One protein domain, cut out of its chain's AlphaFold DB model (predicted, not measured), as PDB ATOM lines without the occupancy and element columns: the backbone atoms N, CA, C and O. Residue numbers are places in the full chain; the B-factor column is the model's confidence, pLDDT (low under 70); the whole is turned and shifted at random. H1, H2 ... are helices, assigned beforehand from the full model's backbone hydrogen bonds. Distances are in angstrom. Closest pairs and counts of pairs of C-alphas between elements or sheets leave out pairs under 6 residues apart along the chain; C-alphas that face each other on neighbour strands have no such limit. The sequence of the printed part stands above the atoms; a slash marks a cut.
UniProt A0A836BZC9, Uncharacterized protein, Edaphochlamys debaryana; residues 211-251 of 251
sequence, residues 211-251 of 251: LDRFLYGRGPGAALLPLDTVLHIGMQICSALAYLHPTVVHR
ATOM      1  N   LEU A 211       1.147 -73.405 -38.272       90.94
ATOM      2  CA  LEU A 211       0.100 -74.334 -38.690       90.94
ATOM      3  C   LEU A 211       0.550 -75.168 -39.898       90.94
ATOM      4  O   LEU A 211       0.298 -76.363 -39.931       90.94
ATOM      5  N   ASP A 212       1.291 -74.574 -40.835       89.81
ATOM      6  CA  ASP A 212       1.884 -75.282 -41.976       89.81
ATOM      7  C   ASP A 212       2.756 -76.468 -41.528       89.81
ATOM      8  O   ASP A 212       2.517 -77.615 -41.914       89.81
ATOM      9  N   ARG A 213       3.689 -76.224 -40.598       88.88
ATOM     10  CA  ARG A 213       4.535 -77.280 -40.030       88.88
ATOM     11  C   ARG A 213       3.716 -78.298 -39.242       88.88
ATOM     12  O   ARG A 213       4.026 -79.486 -39.282       88.88
ATOM     13  N   PHE A 214       2.674 -77.855 -38.542       90.31
ATOM     14  CA  PHE A 214       1.790 -78.746 -37.798       90.31
ATOM     15  C   PHE A 214       0.950 -79.646 -38.714       90.31
ATOM     16  O   PHE A 214       0.712 -80.800 -38.366       90.31
ATOM     17  N   LEU A 215       0.499 -79.153 -39.866       88.81
ATOM     18  CA  LEU A 215      -0.344 -79.896 -40.805       88.81
ATOM     19  C   LEU A 215       0.483 -80.797 -41.729       88.81
ATOM     20  O   LEU A 215       0.167 -81.975 -41.869       88.81
ATOM     21  N   TYR A 216       1.558 -80.269 -42.313       87.38
ATOM     22  CA  TYR A 216       2.303 -80.926 -43.394       87.38
ATOM     23  C   TYR A 216       3.703 -81.401 -42.985       87.38
ATOM     24  O   TYR A 216       4.298 -82.244 -43.654       87.38
ATOM     25  N   GLY A 217       4.232 -80.929 -41.855       84.94
ATOM     26  CA  GLY A 217       5.584 -81.261 -41.392       84.94
ATOM     27  C   GLY A 217       5.753 -82.669 -40.809       84.94
ATOM     28  O   GLY A 217       6.851 -83.001 -40.369       84.94
ATOM     29  N   ARG A 218       4.701 -83.501 -40.788       85.06
ATOM     30  CA  ARG A 218       4.742 -84.866 -40.221       85.06
ATOM     31  C   ARG A 218       5.333 -85.925 -41.163       85.06
ATOM     32  O   ARG A 218       5.574 -87.045 -40.726       85.06
ATOM     33  N   GLY A 219       5.612 -85.564 -42.416       81.25
ATOM     34  CA  GLY A 219       6.233 -86.438 -43.412       81.25
ATOM     35  C   GLY A 219       5.245 -87.331 -44.182       81.25
ATOM     36  O   GLY A 219       4.064 -87.416 -43.830       81.25
ATOM     37  N   PRO A 220       5.705 -87.989 -45.261       79.88
ATOM     38  CA  PRO A 220       4.869 -88.867 -46.077       79.88
ATOM     39  C   PRO A 220       4.356 -90.057 -45.258       79.88
ATOM     40  O   PRO A 220       5.133 -90.722 -44.580       79.88
ATOM     41  N   GLY A 221       3.054 -90.340 -45.331       79.06
ATOM     42  CA  GLY A 221       2.439 -91.454 -44.598       79.06
ATOM     43  C   GLY A 221       2.113 -91.160 -43.131       79.06
ATOM     44  O   GLY A 221       1.688 -92.066 -42.415       79.06
ATOM     45  N   ALA A 222       2.267 -89.914 -42.676       83.50
ATOM     46  CA  ALA A 222       1.733 -89.503 -41.387       83.50
ATOM     47  C   ALA A 222       0.209 -89.687 -41.346       83.50
ATOM     48  O   ALA A 222      -0.496 -89.372 -42.309       83.50
ATOM     49  N   ALA A 223      -0.296 -90.180 -40.216       85.31
ATOM     50  CA  ALA A 223      -1.728 -90.289 -39.994       85.31
ATOM     51  C   ALA A 223      -2.396 -88.910 -40.108       85.31
ATOM     52  O   ALA A 223      -1.844 -87.896 -39.665       85.31
ATOM     53  N   LEU A 224      -3.596 -88.889 -40.694       87.75
ATOM     54  CA  LEU A 224      -4.425 -87.691 -40.736       87.75
ATOM     55  C   LEU A 224      -4.724 -87.206 -39.315       87.75
ATOM     56  O   LEU A 224      -4.828 -87.997 -38.376       87.75
ATOM     57  N   LEU A 225      -4.888 -85.892 -39.173       90.62
ATOM     58  CA  LEU A 225      -5.342 -85.317 -37.915       90.62
ATOM     59  C   LEU A 225      -6.756 -85.816 -37.581       90.62
ATOM     60  O   LEU A 225      -7.606 -85.844 -38.475       90.62
ATOM     61  N   PRO A 226      -7.034 -86.160 -36.309       94.44
ATOM     62  CA  PRO A 226      -8.392 -86.433 -35.860       94.44
ATOM     63  C   PRO A 226      -9.320 -85.260 -36.181       94.44
ATOM     64  O   PRO A 226      -8.923 -84.097 -36.057       94.44
ATOM     65  N   LEU A 227     -10.567 -85.562 -36.554       95.62
ATOM     66  CA  LEU A 227     -11.551 -84.541 -36.919       95.62
ATOM     67  C   LEU A 227     -11.749 -83.516 -35.795       95.62
ATOM     68  O   LEU A 227     -11.789 -82.322 -36.069       95.62
ATOM     69  N   ASP A 228     -11.781 -83.960 -34.538       97.50
ATOM     70  CA  ASP A 228     -11.931 -83.076 -33.379       97.50
ATOM     71  C   ASP A 228     -10.816 -82.027 -33.294       97.50
ATOM     72  O   ASP A 228     -11.076 -80.858 -33.012       97.50
ATOM     73  N   THR A 229      -9.572 -82.407 -33.607       95.75
ATOM     74  CA  THR A 229      -8.441 -81.468 -33.645       95.75
ATOM     75  C   THR A 229      -8.608 -80.449 -34.768       95.75
ATOM     76  O   THR A 229      -8.365 -79.261 -34.563       95.75
ATOM     77  N   VAL A 230      -9.052 -80.891 -35.946       95.88
ATOM     78  CA  VAL A 230      -9.296 -80.004 -37.093       95.88
ATOM     79  C   VAL A 230     -10.416 -79.012 -36.782       95.88
ATOM     80  O   VAL A 230     -10.252 -77.816 -37.013       95.88
ATOM     81  N   LEU A 231     -11.524 -79.486 -36.207       97.75
ATOM     82  CA  LEU A 231     -12.646 -78.642 -35.796       97.75
ATOM     83  C   LEU A 231     -12.225 -77.649 -34.713       97.75
ATOM     84  O   LEU A 231     -12.577 -76.476 -34.800       97.75
ATOM     85  N   HIS A 232     -11.424 -78.079 -33.738       97.00
ATOM     86  CA  HIS A 232     -10.898 -77.195 -32.703       97.00
ATOM     87  C   HIS A 232     -10.051 -76.058 -33.288       97.00
ATOM     88  O   HIS A 232     -10.295 -74.892 -32.980       97.00
ATOM     89  N   ILE A 233      -9.108 -76.377 -34.182       96.31
ATOM     90  CA  ILE A 233      -8.287 -75.374 -34.878       96.31
ATOM     91  C   ILE A 233      -9.178 -74.435 -35.703       96.31
ATOM     92  O   ILE A 233      -9.023 -73.216 -35.631       96.31
ATOM     93  N   GLY A 234     -10.139 -74.985 -36.450       97.38
ATOM     94  CA  GLY A 234     -11.088 -74.206 -37.245       97.38
ATOM     95  C   GLY A 234     -11.887 -73.218 -36.397       97.38
ATOM     96  O   GLY A 234     -11.953 -72.039 -36.733       97.38
ATOM     97  N   MET A 235     -12.421 -73.657 -35.254       98.12
ATOM     98  CA  MET A 235     -13.152 -72.792 -34.322       98.12
ATOM     99  C   MET A 235     -12.278 -71.662 -33.768       98.12
ATOM    100  O   MET A 235     -12.735 -70.522 -33.703       98.12
ATOM    101  N   GLN A 236     -11.019 -71.941 -33.414       97.50
ATOM    102  CA  GLN A 236     -10.081 -70.915 -32.942       97.50
ATOM    103  C   GLN A 236      -9.805 -69.847 -34.010       97.50
ATOM    104  O   GLN A 236      -9.822 -68.651 -33.709       97.50
ATOM    105  N   ILE A 237      -9.604 -70.265 -35.265       96.06
ATOM    106  CA  ILE A 237      -9.415 -69.350 -36.399       96.06
ATOM    107  C   ILE A 237     -10.684 -68.523 -36.624       96.06
ATOM    108  O   ILE A 237     -10.606 -67.301 -36.731       96.06
ATOM    109  N   CYS A 238     -11.858 -69.156 -36.644       96.25
ATOM    110  CA  CYS A 238     -13.130 -68.453 -36.797       96.25
ATOM    111  C   CYS A 238     -13.360 -67.427 -35.678       96.25
ATOM    112  O   CYS A 238     -13.800 -66.318 -35.973       96.25
ATOM    113  N   SER A 239     -13.013 -67.746 -34.427       96.62
ATOM    114  CA  SER A 239     -13.093 -66.801 -33.303       96.62
ATOM    115  C   SER A 239     -12.188 -65.585 -33.518       96.62
ATOM    116  O   SER A 239     -12.631 -64.448 -33.358       96.62
ATOM    117  N   ALA A 240     -10.937 -65.800 -33.946       94.75
ATOM    118  CA  ALA A 240     -10.011 -64.714 -34.274       94.75
ATOM    119  C   ALA A 240     -10.528 -63.833 -35.420       94.75
ATOM    120  O   ALA A 240     -10.484 -62.606 -35.338       94.75
ATOM    121  N   LEU A 241     -11.037 -64.446 -36.489       93.69
ATOM    122  CA  LEU A 241     -11.556 -63.721 -37.646       93.69
ATOM    123  C   LEU A 241     -12.825 -62.940 -37.306       93.69
ATOM    124  O   LEU A 241     -12.954 -61.798 -37.737       93.69
ATOM    125  N   ALA A 242     -13.724 -63.504 -36.495       94.06
ATOM    126  CA  ALA A 242     -14.908 -62.800 -36.009       94.06
ATOM    127  C   ALA A 242     -14.532 -61.541 -35.210       94.06
ATOM    128  O   ALA A 242     -15.179 -60.505 -35.359       94.06
ATOM    129  N   TYR A 243     -13.452 -61.607 -34.423       93.25
ATOM    130  CA  TYR A 243     -12.892 -60.449 -33.725       93.25
ATOM    131  C   TYR A 243     -12.278 -59.409 -34.684       93.25
ATOM    132  O   TYR A 243     -12.453 -58.208 -34.477       93.25
ATOM    133  N   LEU A 244     -11.580 -59.841 -35.742       90.88
ATOM    134  CA  LEU A 244     -10.913 -58.945 -36.701       90.88
ATOM    135  C   LEU A 244     -11.874 -58.255 -37.674       90.88
ATOM    136  O   LEU A 244     -11.692 -57.077 -37.978       90.88
ATOM    137  N   HIS A 245     -12.901 -58.966 -38.138       84.06
ATOM    138  CA  HIS A 245     -13.802 -58.555 -39.217       84.06
ATOM    139  C   HIS A 245     -14.389 -57.126 -39.120       84.06
ATOM    140  O   HIS A 245     -14.488 -56.476 -40.160       84.06
ATOM    141  N   PRO A 246     -14.738 -56.569 -37.941       76.38
ATOM    142  CA  PRO A 246     -15.223 -55.186 -37.857       76.38
ATOM    143  C   PRO A 246     -14.144 -54.106 -38.054       76.38
ATOM    144  O   PRO A 246     -14.487 -52.931 -38.166       76.38
ATOM    145  N   THR A 247     -12.852 -54.454 -38.052       68.88
ATOM    146  CA  THR A 247     -11.754 -53.468 -37.985       68.88
ATOM    147  C   THR A 247     -10.602 -53.719 -38.956       68.88
ATOM    148  O   THR A 247      -9.924 -52.767 -39.336       68.88
ATOM    149  N   VAL A 248     -10.375 -54.965 -39.377       75.62
ATOM    150  CA  VAL A 248      -9.236 -55.360 -40.210       75.62
ATOM    151  C   VAL A 248      -9.696 -56.388 -41.236       75.62
ATOM    152  O   VAL A 248     -10.191 -57.458 -40.884       75.62
ATOM    153  N   VAL A 249      -9.480 -56.088 -42.516       67.56
ATOM    154  CA  VAL A 249      -9.598 -57.084 -43.583       67.56
ATOM    155  C   VAL A 249      -8.246 -57.772 -43.721       67.56
ATOM    156  O   VAL A 249      -7.286 -57.162 -44.190       67.56
ATOM    157  N   HIS A 250      -8.168 -59.032 -43.304       62.53
ATOM    158  CA  HIS A 250      -7.006 -59.871 -43.583       62.53
ATOM    159  C   HIS A 250      -6.947 -60.127 -45.100       62.53
ATOM    160  O   HIS A 250      -7.919 -60.637 -45.661       62.53
ATOM    161  N   ARG A 251      -5.859 -59.724 -45.770       58.66
ATOM    162  CA  ARG A 251      -5.618 -59.967 -47.205       58.66
ATOM    163  C   ARG A 251      -4.657 -61.125 -47.416       58.66
ATOM    164  O   ARG A 251      -3.814 -61.341 -46.519       58.66
TER     165      ARG A 251
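Overview. This is residues 211 to 251 of the 251 residues of an uncharacterized protein of Edaphochlamys debaryana (UniProt A0A836BZC9). One long helix, H2, makes one side of a flat, open frame; at its first residue the chain comes in from a loop, residues 217 to 226, that swings out and back from the short helix H1, which sits across an open gap from H2. Beyond the last residue of H2 the tail, residues 245 to 251, folds back towards the side where H1 lies. The printed part has 41 residues with two named helices, H1 then H2, and no named strand; the class is all helix. It is only just loose, close to extended, with a radius of gyration of the C-alphas of 13.6 A and spans of 41 by 21 by 9 A.

Along the chain. Find C-alpha 227 at (-11.551, -84.541, -36.919); from there H2, residues 227 to 244, runs 25.6 A to C-alpha 244 at (-10.913, -58.945, -36.701). Look next at C-alpha 211 at (0.100, -74.334, -38.690), where H1, residues 211 to 216, begins; it is 8.4 A long.

Arrangement. Compare the C-alphas of H2 with those of H1: the two helices are apart, with no C-alpha of the one within 8 A of the other. Between them you find a short link of 10 residues. Residues 217 to 223 stand free, and so do residues 234 to 240, which belong to H2, and residues 242 to 248, of which 242 to 244 belong to H2. In both helices every O i to N i+4 pair is within hydrogen-bond range.

Size, cuts and confidence. The two C-alphas farthest apart are those of Gly 221 and Thr 247, at 41.1 A. The printed part has no cut, and it ends at Arg 251, the chain's last residue. In the B-factor column the mean pLDDT of the printed part is 88.0; look for values under 70 at residue 247 and residues 249 to 251.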